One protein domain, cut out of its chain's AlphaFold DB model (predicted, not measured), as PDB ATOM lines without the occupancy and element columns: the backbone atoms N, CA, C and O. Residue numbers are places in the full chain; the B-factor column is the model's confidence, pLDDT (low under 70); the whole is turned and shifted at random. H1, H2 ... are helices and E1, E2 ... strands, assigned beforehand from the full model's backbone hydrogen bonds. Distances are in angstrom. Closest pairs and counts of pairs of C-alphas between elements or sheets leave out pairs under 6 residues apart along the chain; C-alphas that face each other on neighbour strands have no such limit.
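What this domain is: This is residues 182 to 304 of the 306 residues of the protein "zf-HC2 domain-containing protein" of Acidobacteria bacterium (UniProt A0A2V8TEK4). Four helices, H1, H2, H3 and H5, form an up-and-down bundle, longer than it is wide, with H1 running along most of its length; H1 and H3 make its core, H2 packs on them at one side and H5 at the other. H4 also packs on H1 and H3, on the side of H5, and a small antiparallel pair of short strands, E1 and E2, lies at one end. The printed part has 123 residues, with five named helices and two named strands in the order H1 E1 H2 H3 E2 H4 H5; the sheet, in the order E1 - E2, is antiparallel, and the class is mostly helix. The whole is compact, with a radius of gyration of the C-alphas of 15.2 A, and its spans of 49 by 25 by 19 A are only just elongated.

Where its parts are: H1, residues 182 to 211, begins with C-alpha 182 at (-60.494, 21.976, -44.471) and is 43.5 A long. E1 is residues 215 to 217, 6.7 A. H2, residues 219 to 232, is 20.3 A long, and H3, residues 242 to 263, is 31.8 A, beginning at (-58.752, 31.759, -27.775). E2 is residues 267 to 269, 6.9 A. H4, residues 270 to 282, is 18.0 A long. H5, residues 285 to 302, is 24.9 A and ends with C-alpha 302 at (-52.303, 18.084, -30.910).

How they stand to each other: H1 and H3 are the hubs, touching three helices each, but are themselves close but not clearly touching: the closest C-alphas, of Leu 195 and Trp 251, are 7.1 A apart. H1 touches H2 with residues 194 to 205 alone, closest at the C-alphas of Ala 194 and Leu 228, 6.7 A, at a shallow tilt of 22 degrees, opposite ways. With residues 185 to 199 alone it touches H5, closest at the C-alphas of Val 192 and Ile 293, 5.4 A. H2 and H3 form a helical hairpin at a shallow tilt of 34 degrees, only just short of steep; their closest C-alphas, of Lys 222 and Ser 262, are 5.2 A apart. H3 touches H5 at a steep tilt of 39 degrees, closest at the C-alphas of Ala 247 and Val 292, 6.1 A. H4 touches H1, closest at the C-alphas of Ala 209 and Trp 270, 6.1 A, and H3, closest at those of Leu 257 and Ile 276, 7.1 A. H2 is apart from H4 and H5. E1 and E2 are antiparallel at 152 degrees, with N 216 and O 268 within hydrogen-bond range at 3.1 A. Every O i to N i+4 pair is within range in H2, H3, H4 and H5, and 24 of 26 in H1.

The domain as a whole: The two C-alphas farthest apart, of Gly 214 and Ala 304, are 49.3 A apart. The printed part has no cut and no long link. The mean pLDDT of the printed part is 71.5; residues 182 to 189, 206 to 214, 231 to 245 and 295 to 304 are under 70.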
ATOM      1  N   VAL A 182     -61.477  21.580 -43.466       58.16
ATOM      2  CA  VAL A 182     -60.494  21.976 -44.471       58.16
ATOM      3  C   VAL A 182     -60.281  23.491 -44.457       58.16
ATOM      4  O   VAL A 182     -59.142  23.951 -44.432       58.16
ATOM      5  N   GLU A 183     -61.359  24.272 -44.411       61.66
ATOM      6  CA  GLU A 183     -61.297  25.731 -44.326       61.66
ATOM      7  C   GLU A 183     -60.592  26.202 -43.051       61.66
ATOM      8  O   GLU A 183     -59.750  27.097 -43.121       61.66
ATOM      9  N   ALA A 184     -60.881  25.582 -41.903       61.12
ATOM     10  CA  ALA A 184     -60.265  25.935 -40.628       61.12
ATOM     11  C   ALA A 184     -58.767  25.589 -40.574       61.12
ATOM     12  O   ALA A 184     -57.958  26.409 -40.137       61.12
ATOM     13  N   LEU A 185     -58.380  24.400 -41.046       61.97
ATOM     14  CA  LEU A 185     -56.977  23.986 -41.109       61.97
ATOM     15  C   LEU A 185     -56.186  24.851 -42.093       61.97
ATOM     16  O   LEU A 185     -55.099  25.319 -41.759       61.97
ATOM     17  N   SER A 186     -56.767  25.139 -43.260       66.81
ATOM     18  CA  SER A 186     -56.150  26.029 -44.242       66.81
ATOM     19  C   SER A 186     -55.999  27.452 -43.699       66.81
ATOM     20  O   SER A 186     -54.957  28.072 -43.894       66.81
ATOM     21  N   ALA A 187     -56.988  27.967 -42.962       67.25
ATOM     22  CA  ALA A 187     -56.893  29.279 -42.325       67.25
ATOM     23  C   ALA A 187     -55.764  29.340 -41.282       67.25
ATOM     24  O   ALA A 187     -55.020  30.318 -41.246       67.25
ATOM     25  N   ARG A 188     -55.592  28.288 -40.469       67.31
ATOM     26  CA  ARG A 188     -54.494  28.192 -39.488       67.31
ATOM     27  C   ARG A 188     -53.129  28.154 -40.152       67.31
ATOM     28  O   ARG A 188     -52.229  28.873 -39.735       67.31
ATOM     29  N   GLU A 189     -52.977  27.344 -41.192       68.69
ATOM     30  CA  GLU A 189     -51.720  27.247 -41.933       68.69
ATOM     31  C   GLU A 189     -51.360  28.576 -42.611       68.69
ATOM     32  O   GLU A 189     -50.221  29.036 -42.524       68.69
ATOM     33  N   GLN A 190     -52.345  29.246 -43.216       71.69
ATOM     34  CA  GLN A 190     -52.148  30.570 -43.805       71.69
ATOM     35  C   GLN A 190     -51.767  31.616 -42.751       71.69
ATOM     36  O   GLN A 190     -50.895  32.440 -43.017       71.69
ATOM     37  N   ALA A 191     -52.362  31.566 -41.556       72.62
ATOM     38  CA  ALA A 191     -52.029  32.468 -40.456       72.62
ATOM     39  C   ALA A 191     -50.612  32.242 -39.914       72.62
ATOM     40  O   ALA A 191     -49.867  33.202 -39.736       72.62
ATOM     41  N   VAL A 192     -50.209  30.982 -39.721       73.44
ATOM     42  CA  VAL A 192     -48.832  30.622 -39.340       73.44
ATOM     43  C   VAL A 192     -47.836  31.148 -40.370       73.44
ATOM     44  O   VAL A 192     -46.851  31.785 -40.003       73.44
ATOM     45  N   SER A 193     -48.116  30.923 -41.655       76.25
ATOM     46  CA  SER A 193     -47.261  31.392 -42.744       76.25
ATOM     47  C   SER A 193     -47.159  32.921 -42.774       76.25
ATOM     48  O   SER A 193     -46.059  33.461 -42.828       76.25
ATOM     49  N   ALA A 194     -48.282  33.634 -42.650       74.69
ATOM     50  CA  ALA A 194     -48.303  35.096 -42.657       74.69
ATOM     51  C   ALA A 194     -47.549  35.707 -41.461       74.69
ATOM     52  O   ALA A 194     -46.788  36.659 -41.638       74.69
ATOM     53  N   LEU A 195     -47.717  35.152 -40.255       77.81
ATOM     54  CA  LEU A 195     -46.992  35.594 -39.059       77.81
ATOM     55  C   LEU A 195     -45.485  35.336 -39.188       77.81
ATOM     56  O   LEU A 195     -44.683  36.197 -38.828       77.81
ATOM     57  N   ALA A 196     -45.094  34.185 -39.741       75.81
ATOM     58  CA  ALA A 196     -43.694  33.861 -39.997       75.81
ATOM     59  C   ALA A 196     -43.076  34.786 -41.059       75.81
ATOM     60  O   ALA A 196     -42.002  35.335 -40.832       75.81
ATOM     61  N   GLU A 197     -43.765  35.021 -42.181       79.75
ATOM     62  CA  GLU A 197     -43.337  35.967 -43.221       79.75
ATOM     63  C   GLU A 197     -43.171  37.392 -42.652       79.75
ATOM     64  O   GLU A 197     -42.186  38.066 -42.952       79.75
ATOM     65  N   GLY A 198     -44.085  37.841 -41.783       79.06
ATOM     66  CA  GLY A 198     -43.974  39.132 -41.097       79.06
ATOM     67  C   GLY A 198     -42.787  39.211 -40.133       79.06
ATOM     68  O   GLY A 198     -42.078  40.217 -40.105       79.06
ATOM     69  N   ARG A 199     -42.520  38.134 -39.387       79.25
ATOM     70  CA  ARG A 199     -41.351  38.023 -38.504       79.25
ATOM     71  C   ARG A 199     -40.040  38.107 -39.288       79.25
ATOM     72  O   ARG A 199     -39.148  38.860 -38.904       79.25
ATOM     73  N   GLU A 200     -39.926  37.360 -40.382       79.69
ATOM     74  CA  GLU A 200     -38.744  37.391 -41.252       79.69
ATOM     75  C   GLU A 200     -38.538  38.773 -41.875       79.69
ATOM     76  O   GLU A 200     -37.408  39.238 -41.976       79.69
ATOM     77  N   LEU A 201     -39.619  39.470 -42.234       80.31
ATOM     78  CA  LEU A 201     -39.541  40.838 -42.739       80.31
ATOM     79  C   LEU A 201     -38.989  41.803 -41.679       80.31
ATOM     80  O   LEU A 201     -38.108  42.605 -41.987       80.31
ATOM     81  N   LEU A 202     -39.454  41.709 -40.428       76.75
ATOM     82  CA  LEU A 202     -38.939  42.529 -39.325       76.75
ATOM     83  C   LEU A 202     -37.457  42.244 -39.024       76.75
ATOM     84  O   LEU A 202     -36.701  43.185 -38.778       76.75
ATOM     85  N   TRP A 203     -37.032  40.977 -39.090       75.25
ATOM     86  CA  TRP A 203     -35.619  40.581 -38.992       75.25
ATOM     87  C   TRP A 203     -34.783  41.069 -40.183       75.25
ATOM     88  O   TRP A 203     -33.666  41.546 -40.011       75.25
ATOM     89  N   GLY A 204     -35.314  40.981 -41.403       71.25
ATOM     90  CA  GLY A 204     -34.635  41.455 -42.608       71.25
ATOM     91  C   GLY A 204     -34.376  42.960 -42.561       71.25
ATOM     92  O   GLY A 204     -33.274  43.414 -42.872       71.25
ATOM     93  N   LEU A 205     -35.351  43.729 -42.067       71.44
ATOM     94  CA  LEU A 205     -35.202  45.165 -41.842       71.44
ATOM     95  C   LEU A 205     -34.118  45.487 -40.809       71.44
ATOM     96  O   LEU A 205     -33.390  46.457 -41.006       71.44
ATOM     97  N   SER A 206     -33.982  44.676 -39.752       66.12
ATOM     98  CA  SER A 206     -32.940  44.839 -38.726       66.12
ATOM     99  C   SER A 206     -31.567  44.316 -39.128       66.12
ATOM    100  O   SER A 206     -30.590  44.674 -38.483       66.12
ATOM    101  N   ALA A 207     -31.462  43.532 -40.199       65.75
ATOM    102  CA  ALA A 207     -30.183  43.151 -40.795       65.75
ATOM    103  C   ALA A 207     -29.705  44.172 -41.851       65.75
ATOM    104  O   ALA A 207     -28.531  44.536 -41.877       65.75
ATOM    105  N   ALA A 208     -30.602  44.689 -42.705       62.66
ATOM    106  CA  ALA A 208     -30.268  45.686 -43.741       62.66
ATOM    107  C   ALA A 208     -29.736  47.010 -43.149       62.66
ATOM    108  O   ALA A 208     -28.753  47.605 -43.600       62.66
ATOM    109  N   ALA A 209     -30.407  47.420 -42.090       57.94
ATOM    110  CA  ALA A 209     -29.925  48.137 -40.929       57.94
ATOM    111  C   ALA A 209     -28.415  48.184 -40.615       57.94
ATOM    112  O   ALA A 209     -27.800  49.250 -40.628       57.94
ATOM    113  N   GLU A 210     -27.820  47.035 -40.288       56.75
ATOM    114  CA  GLU A 210     -26.463  46.940 -39.744       56.75
ATOM    115  C   GLU A 210     -25.393  47.104 -40.838       56.75
ATOM    116  O   GLU A 210     -24.248  47.452 -40.550       56.75
ATOM    117  N   GLY A 211     -25.767  46.894 -42.107       54.34
ATOM    118  CA  GLY A 211     -24.843  46.860 -43.244       54.34
ATOM    119  C   GLY A 211     -24.713  48.156 -44.053       54.34
ATOM    120  O   GLY A 211     -23.786  48.269 -44.854       54.34
ATOM    121  N   THR A 212     -25.605  49.140 -43.886       55.50
ATOM    122  CA  THR A 212     -25.654  50.326 -44.765       55.50
ATOM    123  C   THR A 212     -25.548  51.633 -43.977       55.50
ATOM    124  O   THR A 212     -26.498  52.124 -43.378       55.50
ATOM    125  N   GLY A 213     -24.359  52.244 -43.990       56.72
ATOM    126  CA  GLY A 213     -24.022  53.470 -43.248       56.72
ATOM    127  C   GLY A 213     -24.707  54.764 -43.721       56.72
ATOM    128  O   GLY A 213     -24.075  55.817 -43.717       56.72
ATOM    129  N   GLY A 214     -25.975  54.723 -44.145       69.50
ATOM    130  CA  GLY A 214     -26.707  55.920 -44.561       69.50
ATOM    131  C   GLY A 214     -28.209  55.716 -44.751       69.50
ATOM    132  O   GLY A 214     -29.012  56.266 -43.993       69.50
ATOM    133  N   ARG A 215     -28.602  54.973 -45.789       72.56
ATOM    134  CA  ARG A 215     -30.004  54.763 -46.182       72.56
ATOM    135  C   ARG A 215     -30.177  53.346 -46.714       72.56
ATOM    136  O   ARG A 215     -29.343  52.908 -47.502       72.56
ATOM    137  N   ALA A 216     -31.261  52.686 -46.327       72.81
ATOM    138  CA  ALA A 216     -31.649  51.405 -46.903       72.81
ATOM    139  C   ALA A 216     -32.675  51.635 -48.019       72.81
ATOM    140  O   ALA A 216     -33.568  52.475 -47.868       72.81
ATOM    141  N   ASP A 217     -32.527  50.911 -49.127       78.69
ATOM    142  CA  ASP A 217     -33.583  50.750 -50.128       78.69
ATOM    143  C   ASP A 217     -34.617  49.771 -49.568       78.69
ATOM    144  O   ASP A 217     -34.259  48.673 -49.153       78.69
ATOM    145  N   LEU A 218     -35.875  50.204 -49.511       76.88
ATOM    146  CA  LEU A 218     -37.001  49.467 -48.943       76.88
ATOM    147  C   LEU A 218     -37.979  48.980 -50.015       76.88
ATOM    148  O   LEU A 218     -39.103  48.582 -49.699       76.88
ATOM    149  N   THR A 219     -37.626  49.069 -51.298       77.88
ATOM    150  CA  THR A 219     -38.558  48.782 -52.397       77.88
ATOM    151  C   THR A 219     -39.115  47.353 -52.321       77.88
ATOM    152  O   THR A 219     -40.314  47.133 -52.536       77.88
ATOM    153  N   LEU A 220     -38.270  46.377 -51.971       77.69
ATOM    154  CA  LEU A 220     -38.656  44.968 -51.859       77.69
ATOM    155  C   LEU A 220     -39.472  44.706 -50.588       77.69
ATOM    156  O   LEU A 220     -40.500  44.029 -50.630       77.69
ATOM    157  N   GLU A 221     -39.062  45.304 -49.480       81.38
ATOM    158  CA  GLU A 221     -39.663  45.177 -48.158       81.38
ATOM    159  C   GLU A 221     -41.051  45.819 -48.139       81.38
ATOM    160  O   GLU A 221     -42.004  45.216 -47.652       81.38
ATOM    161  N   LYS A 222     -41.226  46.986 -48.768       78.94
ATOM    162  CA  LYS A 222     -42.538  47.634 -48.938       78.94
ATOM    163  C   LYS A 222     -43.465  46.822 -49.837       78.94
ATOM    164  O   LYS A 222     -44.670  46.757 -49.586       78.94
ATOM    165  N   ALA A 223     -42.934  46.186 -50.884       79.00
ATOM    166  CA  ALA A 223     -43.720  45.274 -51.711       79.00
ATOM    167  C   ALA A 223     -44.171  44.036 -50.918       79.00
ATOM    168  O   ALA A 223     -45.320  43.613 -51.064       79.00
ATOM    169  N   ALA A 224     -43.312  43.492 -50.055       78.69
ATOM    170  CA  ALA A 224     -43.657  42.396 -49.156       78.69
ATOM    171  C   ALA A 224     -44.679  42.820 -48.082       78.69
ATOM    172  O   ALA A 224     -45.665  42.112 -47.885       78.69
ATOM    173  N   CYS A 225     -44.534  44.011 -47.484       80.44
ATOM    174  CA  CYS A 225     -45.508  44.575 -46.542       80.44
ATOM    175  C   CYS A 225     -46.899  44.690 -47.173       80.44
ATOM    176  O   CYS A 225     -47.875  44.224 -46.595       80.44
ATOM    177  N   ARG A 226     -47.001  45.246 -48.391       80.75
ATOM    178  CA  ARG A 226     -48.290  45.345 -49.102       80.75
ATOM    179  C   ARG A 226     -48.917  43.978 -49.358       80.75
ATOM    180  O   ARG A 226     -50.099  43.805 -49.093       80.75
ATOM    181  N   LYS A 227     -48.126  42.997 -49.804       82.81
ATOM    182  CA  LYS A 227     -48.617  41.625 -50.017       82.81
ATOM    183  C   LYS A 227     -49.145  40.986 -48.729       82.81
ATOM    184  O   LYS A 227     -50.145  40.275 -48.779       82.81
ATOM    185  N   LEU A 228     -48.486  41.228 -47.596       81.56
ATOM    186  CA  LEU A 228     -48.935  40.739 -46.291       81.56
ATOM    187  C   LEU A 228     -50.239  41.416 -45.847       81.56
ATOM    188  O   LEU A 228     -51.172  40.722 -45.449       81.56
ATOM    189  N   LEU A 229     -50.338  42.738 -46.003       78.94
ATOM    190  CA  LEU A 229     -51.545  43.511 -45.684       78.94
ATOM    191  C   LEU A 229     -52.744  43.124 -46.572       78.94
ATOM    192  O   LEU A 229     -53.873  43.051 -46.096       78.94
ATOM    193  N   GLU A 230     -52.522  42.825 -47.854       75.44
ATOM    194  CA  GLU A 230     -53.576  42.345 -48.763       75.44
ATOM    195  C   GLU A 230     -54.067  40.932 -48.399       75.44
ATOM    196  O   GLU A 230     -55.258  40.637 -48.513       75.44
ATOM    197  N   ARG A 231     -53.161  40.055 -47.942       68.00
ATOM    198  CA  ARG A 231     -53.490  38.691 -47.485       68.00
ATOM    199  C   ARG A 231     -54.299  38.682 -46.187       68.00
ATOM    200  O   ARG A 231     -55.169  37.828 -46.025       68.00
ATOM    201  N   GLU A 232     -54.039  39.624 -45.285       62.00
ATOM    202  CA  GLU A 232     -54.678  39.731 -43.968       62.00
ATOM    203  C   GLU A 232     -56.200  39.813 -44.011       62.00
ATOM    204  O   GLU A 232     -56.871  39.186 -43.193       62.00
ATOM    205  N   MET A 233     -56.753  40.567 -44.965       50.84
ATOM    206  CA  MET A 233     -58.197  40.805 -45.071       50.84
ATOM    207  C   MET A 233     -59.009  39.493 -45.165       50.84
ATOM    208  O   MET A 233     -60.225  39.486 -44.984       50.84
ATOM    209  N   LEU A 234     -58.340  38.365 -45.432       50.94
ATOM    210  CA  LEU A 234     -58.916  37.031 -45.552       50.94
ATOM    211  C   LEU A 234     -58.766  36.159 -44.285       50.94
ATOM    212  O   LEU A 234     -59.473  35.153 -44.177       50.94
ATOM    213  N   LEU A 235     -57.879  36.516 -43.346       54.16
ATOM    214  CA  LEU A 235     -57.505  35.699 -42.178       54.16
ATOM    215  C   LEU A 235     -58.402  35.954 -40.953       54.16
ATOM    216  O   LEU A 235     -58.846  34.993 -40.320       54.16
ATOM    217  N   ASP A 236     -58.735  37.220 -40.675       54.06
ATOM    218  CA  ASP A 236     -59.508  37.652 -39.490       54.06
ATOM    219  C   ASP A 236     -60.913  37.018 -39.418       54.06
ATOM    220  O   ASP A 236     -61.461  36.773 -38.348       54.06
ATOM    221  N   ALA A 237     -61.504  36.685 -40.570       51.97
ATOM    222  CA  ALA A 237     -62.856  36.128 -40.642       51.97
ATOM    223  C   ALA A 237     -62.941  34.611 -40.369       51.97
ATOM    224  O   ALA A 237     -64.046  34.077 -40.241       51.97
ATOM    225  N   ARG A 238     -61.809  33.890 -40.355       55.38
ATOM    226  CA  ARG A 238     -61.793  32.416 -40.473       55.38
ATOM    227  C   ARG A 238     -61.271  31.674 -39.247       55.38
ATOM    228  O   ARG A 238     -61.564  30.488 -39.101       55.38
ATOM    229  N   LEU A 239     -60.530  32.339 -38.367       61.41
ATOM    230  CA  LEU A 239     -60.019  31.739 -37.136       61.41
ATOM    231  C   LEU A 239     -61.010  31.973 -35.985       61.41
ATOM    232  O   LEU A 239     -61.558  33.062 -35.841       61.41
ATOM    233  N   LYS A 240     -61.258  30.949 -35.163       60.62
ATOM    234  CA  LYS A 240     -62.140  31.022 -33.987       60.62
ATOM    235  C   LYS A 240     -61.459  30.430 -32.752       60.62
ATOM    236  O   LYS A 240     -60.623  29.537 -32.882       60.62
ATOM    237  N   GLY A 241     -61.854  30.911 -31.571       64.06
ATOM    238  CA  GLY A 241     -61.356  30.451 -30.271       64.06
ATOM    239  C   GLY A 241     -60.211  31.298 -29.705       64.06
ATOM    240  O   GLY A 241     -59.749  32.249 -30.328       64.06
ATOM    241  N   SER A 242     -59.730  30.939 -28.513       63.47
ATOM    242  CA  SER A 242     -58.752  31.759 -27.775       63.47
ATOM    243  C   SER A 242     -57.378  31.862 -28.457       63.47
ATOM    244  O   SER A 242     -56.690  32.869 -28.316       63.47
ATOM    245  N   GLU A 243     -56.973  30.841 -29.220       64.62
ATOM    246  CA  GLU A 243     -55.754  30.870 -30.045       64.62
ATOM    247  C   GLU A 243     -55.877  31.887 -31.186       64.62
ATOM    248  O   GLU A 243     -54.934  32.623 -31.469       64.62
ATOM    249  N   ALA A 244     -57.062  31.971 -31.800       67.25
ATOM    250  CA  ALA A 244     -57.362  32.938 -32.850       67.25
ATOM    251  C   ALA A 244     -57.336  34.372 -32.318       67.25
ATOM    252  O   ALA A 244     -56.768  35.248 -32.958       67.25
ATOM    253  N   GLU A 245     -57.894  34.602 -31.130       69.12
ATOM    254  CA  GLU A 245     -57.894  35.916 -30.477       69.12
ATOM    255  C   GLU A 245     -56.473  36.388 -30.147       69.12
ATOM    256  O   GLU A 245     -56.120  37.539 -30.410       69.12
ATOM    257  N   ARG A 246     -55.619  35.493 -29.626       71.94
ATOM    258  CA  ARG A 246     -54.201  35.805 -29.382       71.94
ATOM    259  C   ARG A 246     -53.450  36.079 -30.682       71.94
ATOM    260  O   ARG A 246     -52.680  37.037 -30.743       71.94
ATOM    261  N   ALA A 247     -53.695  35.276 -31.718       73.19
ATOM    262  CA  ALA A 247     -53.096  35.473 -33.030       73.19
ATOM    263  C   ALA A 247     -53.523  36.799 -33.670       73.19
ATOM    264  O   ALA A 247     -52.662  37.534 -34.145       73.19
ATOM    265  N   ALA A 248     -54.808  37.149 -33.602       75.81
ATOM    266  CA  ALA A 248     -55.341  38.420 -34.085       75.81
ATOM    267  C   ALA A 248     -54.733  39.614 -33.334       75.81
ATOM    268  O   ALA A 248     -54.341  40.604 -33.948       75.81
ATOM    269  N   ALA A 249     -54.562  39.512 -32.011       79.62
ATOM    270  CA  ALA A 249     -53.941  40.569 -31.214       79.62
ATOM    271  C   ALA A 249     -52.465  40.809 -31.583       79.62
ATOM    272  O   ALA A 249     -52.033  41.956 -31.694       79.62
ATOM    273  N   VAL A 250     -51.683  39.740 -31.776       81.06
ATOM    274  CA  VAL A 250     -50.284  39.846 -32.232       81.06
ATOM    275  C   VAL A 250     -50.224  40.358 -33.670       81.06
ATOM    276  O   VAL A 250     -49.401  41.213 -33.995       81.06
ATOM    277  N   TRP A 251     -51.136  39.890 -34.515       80.81
ATOM    278  CA  TRP A 251     -51.235  40.317 -35.898       80.81
ATOM    279  C   TRP A 251     -51.579  41.811 -36.030       80.81
ATOM    280  O   TRP A 251     -50.934  42.512 -36.801       80.81
ATOM    281  N   HIS A 252     -52.525  42.345 -35.252       82.19
ATOM    282  CA  HIS A 252     -52.843  43.779 -35.270       82.19
ATOM    283  C   HIS A 252     -51.635  44.658 -34.932       82.19
ATOM    284  O   HIS A 252     -51.443  45.695 -35.561       82.19
ATOM    285  N   GLN A 253     -50.792  44.227 -33.996       82.94
ATOM    286  CA  GLN A 253     -49.568  44.953 -33.646       82.94
ATOM    287  C   GLN A 253     -48.519  44.870 -34.758       82.94
ATOM    288  O   GLN A 253     -47.893  45.870 -35.103       82.94
ATOM    289  N   LEU A 254     -48.364  43.696 -35.381       83.69
ATOM    290  CA  LEU A 254     -47.534  43.546 -36.576       83.69
ATOM    291  C   LEU A 254     -48.034  44.452 -37.709       83.69
ATOM    292  O   LEU A 254     -47.238  45.117 -38.366       83.69
ATOM    293  N   ARG A 255     -49.349  44.528 -37.913       84.19
ATOM    294  CA  ARG A 255     -49.980  45.353 -38.940       84.19
ATOM    295  C   ARG A 255     -49.696  46.837 -38.765       84.19
ATOM    296  O   ARG A 255     -49.420  47.505 -39.756       84.19
ATOM    297  N   GLU A 256     -49.754  47.354 -37.540       85.06
ATOM    298  CA  GLU A 256     -49.389  48.747 -37.255       85.06
ATOM    299  C   GLU A 256     -47.962  49.045 -37.731       85.06
ATOM    300  O   GLU A 256     -47.747  50.006 -38.471       85.06
ATOM    301  N   LEU A 257     -47.010  48.155 -37.437       83.31
ATOM    302  CA  LEU A 257     -45.628  48.291 -37.902       83.31
ATOM    303  C   LEU A 257     -45.500  48.147 -39.426       83.31
ATOM    304  O   LEU A 257     -44.767  48.911 -40.050       83.31
ATOM    305  N   LEU A 258     -46.216  47.207 -40.051       83.44
ATOM    306  CA  LEU A 258     -46.225  47.052 -41.512       83.44
ATOM    307  C   LEU A 258     -46.775  48.305 -42.208       83.44
ATOM    308  O   LEU A 258     -46.248  48.707 -43.249       83.44
ATOM    309  N   PHE A 259     -47.793  48.955 -41.631       84.25
ATOM    310  CA  PHE A 259     -48.284  50.243 -42.116       84.25
ATOM    311  C   PHE A 259     -47.230  51.339 -41.967       84.25
ATOM    312  O   PHE A 259     -46.973  52.044 -42.944       84.25
ATOM    313  N   GLU A 260     -46.578  51.446 -40.808       83.94
ATOM    314  CA  GLU A 260     -45.485  52.402 -40.591       83.94
ATOM    315  C   GLU A 260     -44.355  52.216 -41.614       83.94
ATOM    316  O   GLU A 260     -43.934  53.187 -42.240       83.94
ATOM    317  N   ILE A 261     -43.925  50.974 -41.867       81.88
ATOM    318  CA  ILE A 261     -42.893  50.644 -42.864       81.88
ATOM    319  C   ILE A 261     -43.365  50.998 -44.280       81.88
ATOM    320  O   ILE A 261     -42.610  51.566 -45.069       81.88
ATOM    321  N   SER A 262     -44.622  50.700 -44.618       81.56
ATOM    322  CA  SER A 262     -45.182  51.012 -45.939       81.56
ATOM    323  C   SER A 262     -45.292  52.520 -46.207       81.56
ATOM    324  O   SER A 262     -45.214  52.941 -47.365       81.56
ATOM    325  N   ALA A 263     -45.435  53.322 -45.148       84.31
ATOM    326  CA  ALA A 263     -45.515  54.777 -45.207       84.31
ATOM    327  C   ALA A 263     -44.138  55.453 -45.322       84.31
ATOM    328  O   ALA A 263     -44.068  56.632 -45.677       84.31
ATOM    329  N   LEU A 264     -43.041  54.731 -45.059       83.00
ATOM    330  CA  LEU A 264     -41.692  55.262 -45.235       83.00
ATOM    331  C   LEU A 264     -41.384  55.555 -46.714       83.00
ATOM    332  O   LEU A 264     -41.899  54.878 -47.612       83.00
ATOM    333  N   PRO A 265     -40.510  56.532 -47.007       80.25
ATOM    334  CA  PRO A 265     -39.968  56.718 -48.351       80.25
ATOM    335  C   PRO A 265     -39.193  55.474 -48.822       80.25
ATOM    336  O   PRO A 265     -38.639  54.740 -48.009       80.25
ATOM    337  N   ASP A 266     -39.122  55.252 -50.140       77.06
ATOM    338  CA  ASP A 266     -38.465  54.066 -50.735       77.06
ATOM    339  C   ASP A 266     -36.982  53.953 -50.364       77.06
ATOM    340  O   ASP A 266     -36.445  52.856 -50.286       77.06
ATOM    341  N   SER A 267     -36.338  55.081 -50.064       79.38
ATOM    342  CA  SER A 267     -35.100  55.081 -49.291       79.38
ATOM    343  C   SER A 267     -35.374  55.699 -47.929       79.38
ATOM    344  O   SER A 267     -35.787  56.859 -47.865       79.38
ATOM    345  N   ALA A 268     -35.118  54.971 -46.846       78.88
ATOM    346  CA  ALA A 268     -35.282  55.488 -45.489       78.88
ATOM    347  C   ALA A 268     -33.928  55.598 -44.778       78.88
ATOM    348  O   ALA A 268     -33.058  54.738 -44.957       78.88
ATOM    349  N   PRO A 269     -33.707  56.656 -43.979       77.88
ATOM    350  CA  PRO A 269     -32.510  56.768 -43.167       77.88
ATOM    351  C   PRO A 269     -32.516  55.727 -42.047       77.88
ATOM    352  O   PRO A 269     -33.534  55.466 -41.406       77.88
ATOM    353  N   TRP A 270     -31.329  55.201 -41.761       74.31
ATOM    354  CA  TRP A 270     -31.112  54.113 -40.807       74.31
ATOM    355  C   TRP A 270     -31.802  54.318 -39.442       74.31
ATOM    356  O   TRP A 270     -32.457  53.429 -38.907       74.31
ATOM    357  N   ARG A 271     -31.752  55.544 -38.906       76.88
ATOM    358  CA  ARG A 271     -32.351  55.889 -37.606       76.88
ATOM    359  C   ARG A 271     -33.864  55.663 -37.534       76.88
ATOM    360  O   ARG A 271     -34.391  55.513 -36.435       76.88
ATOM    361  N   GLU A 272     -34.570  55.699 -38.661       80.44
ATOM    362  CA  GLU A 272     -36.016  55.449 -38.704       80.44
ATOM    363  C   GLU A 272     -36.328  53.960 -38.650       80.44
ATOM    364  O   GLU A 272     -37.201  53.557 -37.887       80.44
ATOM    365  N   LEU A 273     -35.550  53.142 -39.358       75.25
ATOM    366  CA  LEU A 273     -35.660  51.683 -39.316       75.25
ATOM    367  C   LEU A 273     -35.299  51.131 -37.937       75.25
ATOM    368  O   LEU A 273     -36.052  50.349 -37.366       75.25
ATOM    369  N   GLU A 274     -34.215  51.630 -37.348       75.38
ATOM    370  CA  GLU A 274     -33.804  51.311 -35.979       75.38
ATOM    371  C   GLU A 274     -34.896  51.676 -34.954       75.38
ATOM    372  O   GLU A 274     -35.109  50.973 -33.965       75.38
ATOM    373  N   ARG A 275     -35.639  52.769 -35.181       83.12
ATOM    374  CA  ARG A 275     -36.745  53.185 -34.304       83.12
ATOM    375  C   ARG A 275     -37.904  52.191 -34.355       83.12
ATOM    376  O   ARG A 275     -38.421  51.836 -33.294       83.12
ATOM    377  N   ILE A 276     -38.287  51.760 -35.558       78.69
ATOM    378  CA  ILE A 276     -39.346  50.766 -35.789       78.69
ATOM    379  C   ILE A 276     -38.922  49.417 -35.201       78.69
ATOM    380  O   ILE A 276     -39.676  48.808 -34.444       78.69
ATOM    381  N   HIS A 277     -37.678  48.995 -35.433       75.12
ATOM    382  CA  HIS A 277     -37.144  47.763 -34.859       75.12
ATOM    383  C   HIS A 277     -37.145  47.796 -33.323       75.12
ATOM    384  O   HIS A 277     -37.667  46.893 -32.671       75.12
ATOM    385  N   ARG A 278     -36.667  48.887 -32.708       78.69
ATOM    386  CA  ARG A 278     -36.740  49.060 -31.249       78.69
ATOM    387  C   ARG A 278     -38.169  49.128 -30.726       78.69
ATOM    388  O   ARG A 278     -38.385  48.821 -29.558       78.69
ATOM    389  N   ALA A 279     -39.140  49.590 -31.511       78.06
ATOM    390  CA  ALA A 279     -40.547  49.523 -31.122       78.06
ATOM    391  C   ALA A 279     -41.021  48.061 -31.069       78.06
ATOM    392  O   ALA A 279     -41.545  47.650 -30.036       78.06
ATOM    393  N   ALA A 280     -40.712  47.262 -32.097       70.81
ATOM    394  CA  ALA A 280     -41.020  45.830 -32.137       70.81
ATOM    395  C   ALA A 280     -40.360  45.049 -30.983       70.81
ATOM    396  O   ALA A 280     -41.014  44.245 -30.319       70.81
ATOM    397  N   VAL A 281     -39.083  45.328 -30.691       71.69
ATOM    398  CA  VAL A 281     -38.337  44.686 -29.592       71.69
ATOM    399  C   VAL A 281     -38.863  45.118 -28.222       71.69
ATOM    400  O   VAL A 281     -39.066  44.276 -27.353       71.69
ATOM    401  N   ARG A 282     -39.143  46.414 -28.007       72.62
ATOM    402  CA  ARG A 282     -39.687  46.903 -26.721       72.62
ATOM    403  C   ARG A 282     -41.059  46.326 -26.390       72.62
ATOM    404  O   ARG A 282     -41.394  46.224 -25.217       72.62
ATOM    405  N   GLN A 283     -41.845  45.979 -27.405       72.38
ATOM    406  CA  GLN A 283     -43.164  45.366 -27.243       72.38
ATOM    407  C   GLN A 283     -43.111  43.833 -27.127       72.38
ATOM    408  O   GLN A 283     -44.165  43.193 -27.086       72.38
ATOM    409  N   ASP A 284     -41.906  43.247 -27.096       80.62
ATOM    410  CA  ASP A 284     -41.665  41.800 -27.130       80.62
ATOM    411  C   ASP A 284     -42.402  41.102 -28.291       80.62
ATOM    412  O   ASP A 284     -42.821  39.947 -28.209       80.62
ATOM    413  N   LEU A 285     -42.615  41.831 -29.393       80.88
ATOM    414  CA  LEU A 285     -43.470  41.377 -30.485       80.88
ATOM    415  C   LEU A 285     -42.883  40.139 -31.167       80.88
ATOM    416  O   LEU A 285     -43.629  39.236 -31.527       80.88
ATOM    417  N   MET A 286     -41.556  40.072 -31.298       75.00
ATOM    418  CA  MET A 286     -40.855  38.942 -31.918       75.00
ATOM    419  C   MET A 286     -41.040  37.652 -31.116       75.00
ATOM    420  O   MET A 286     -41.431  36.633 -31.678       75.00
ATOM    421  N   THR A 287     -40.862  37.709 -29.795       78.50
ATOM    422  CA  THR A 287     -41.100  36.562 -28.908       78.50
ATOM    423  C   THR A 287     -42.563  36.140 -28.933       78.50
ATOM    424  O   THR A 287     -42.881  34.955 -28.990       78.50
ATOM    425  N   ARG A 288     -43.485  37.108 -28.928       77.94
ATOM    426  CA  ARG A 288     -44.925  36.827 -28.987       77.94
ATOM    427  C   ARG A 288     -45.345  36.228 -30.328       77.94
ATOM    428  O   ARG A 288     -46.192  35.337 -30.336       77.94
ATOM    429  N   LEU A 289     -44.745  36.669 -31.434       75.62
ATOM    430  CA  LEU A 289     -44.896  36.045 -32.750       75.62
ATOM    431  C   LEU A 289     -44.428  34.590 -32.703       75.62
ATOM    432  O   LEU A 289     -45.180  33.714 -33.115       75.62
ATOM    433  N   ASP A 290     -43.247  34.318 -32.141       74.38
ATOM    434  CA  ASP A 290     -42.717  32.956 -32.018       74.38
ATOM    435  C   ASP A 290     -43.635  32.048 -31.191       74.38
ATOM    436  O   ASP A 290     -43.959  30.939 -31.617       74.38
ATOM    437  N   VAL A 291     -44.111  32.532 -30.040       76.62
ATOM    438  CA  VAL A 291     -45.040  31.784 -29.181       76.62
ATOM    439  C   VAL A 291     -46.338  31.473 -29.922       76.62
ATOM    440  O   VAL A 291     -46.748  30.318 -29.952       76.62
ATOM    441  N   VAL A 292     -46.962  32.459 -30.574       76.38
ATOM    442  CA  VAL A 292     -48.220  32.249 -31.311       76.38
ATOM    443  C   VAL A 292     -48.026  31.330 -32.518       76.38
ATOM    444  O   VAL A 292     -48.864  30.465 -32.762       76.38
ATOM    445  N   ILE A 293     -46.925  31.471 -33.261       71.81
ATOM    446  CA  ILE A 293     -46.585  30.584 -34.383       71.81
ATOM    447  C   ILE A 293     -46.468  29.140 -33.887       71.81
ATOM    448  O   ILE A 293     -47.048  28.236 -34.492       71.81
ATOM    449  N   ILE A 294     -45.759  28.919 -32.774       71.12
ATOM    450  CA  ILE A 294     -45.611  27.595 -32.165       71.12
ATOM    451  C   ILE A 294     -46.957  27.081 -31.654       71.12
ATOM    452  O   ILE A 294     -47.271  25.924 -31.909       71.12
ATOM    453  N   GLU A 295     -47.760  27.901 -30.973       68.06
ATOM    454  CA  GLU A 295     -49.087  27.519 -30.474       68.06
ATOM    455  C   GLU A 295     -50.010  27.089 -31.614       68.06
ATOM    456  O   GLU A 295     -50.557  25.993 -31.564       68.06
ATOM    457  N   LEU A 296     -50.121  27.881 -32.682       69.06
ATOM    458  CA  LEU A 296     -50.947  27.546 -33.845       69.06
ATOM    459  C   LEU A 296     -50.426  26.296 -34.572       69.06
ATOM    460  O   LEU A 296     -51.203  25.412 -34.945       69.06
ATOM    461  N   ALA A 297     -49.105  26.172 -34.731       65.31
ATOM    462  CA  ALA A 297     -48.487  24.988 -35.321       65.31
ATOM    463  C   ALA A 297     -48.633  23.742 -34.428       65.31
ATOM    464  O   ALA A 297     -48.706  22.620 -34.935       65.31
ATOM    465  N   ARG A 298     -48.694  23.910 -33.103       62.62
ATOM    466  CA  ARG A 298     -48.906  22.828 -32.138       62.62
ATOM    467  C   ARG A 298     -50.378  22.463 -32.016       62.62
ATOM    468  O   ARG A 298     -50.653  21.278 -31.956       62.62
ATOM    469  N   GLY A 299     -51.314  23.405 -32.098       58.00
ATOM    470  CA  GLY A 299     -52.744  23.121 -32.239       58.00
ATOM    471  C   GLY A 299     -53.027  22.276 -33.486       58.00
ATOM    472  O   GLY A 299     -53.860  21.370 -33.454       58.00
ATOM    473  N   ASN A 300     -52.247  22.465 -34.558       52.03
ATOM    474  CA  ASN A 300     -52.237  21.555 -35.709       52.03
ATOM    475  C   ASN A 300     -51.678  20.154 -35.379       52.03
ATOM    476  O   ASN A 300     -52.143  19.182 -35.962       52.03
ATOM    477  N   LYS A 301     -50.719  20.015 -34.451       42.12
ATOM    478  CA  LYS A 301     -50.117  18.727 -34.039       42.12
ATOM    479  C   LYS A 301     -50.872  17.996 -32.921       42.12
ATOM    480  O   LYS A 301     -50.905  16.775 -32.918       42.12
ATOM    481  N   GLU A 302     -51.490  18.690 -31.975       38.69
ATOM    482  CA  GLU A 302     -52.303  18.084 -30.910       38.69
ATOM    483  C   GLU A 302     -53.637  17.581 -31.478       38.69
ATOM    484  O   GLU A 302     -54.049  16.475 -31.149       38.69
ATOM    485  N   SER A 303     -54.210  18.282 -32.467       40.34
ATOM    486  CA  SER A 303     -55.248  17.717 -33.350       40.34
ATOM    487  C   SER A 303     -54.745  16.585 -34.265       40.34
ATOM    488  O   SER A 303     -55.548  15.972 -34.959       40.34
ATOM    489  N   ALA A 304     -53.431  16.319 -34.316       33.59
ATOM    490  CA  ALA A 304     -52.840  15.192 -35.048       33.59
ATOM    491  C   ALA A 304     -52.611  13.944 -34.172       33.59
ATOM    492  O   ALA A 304     -52.385  12.873 -34.722       33.59
TER     493      ALA A 304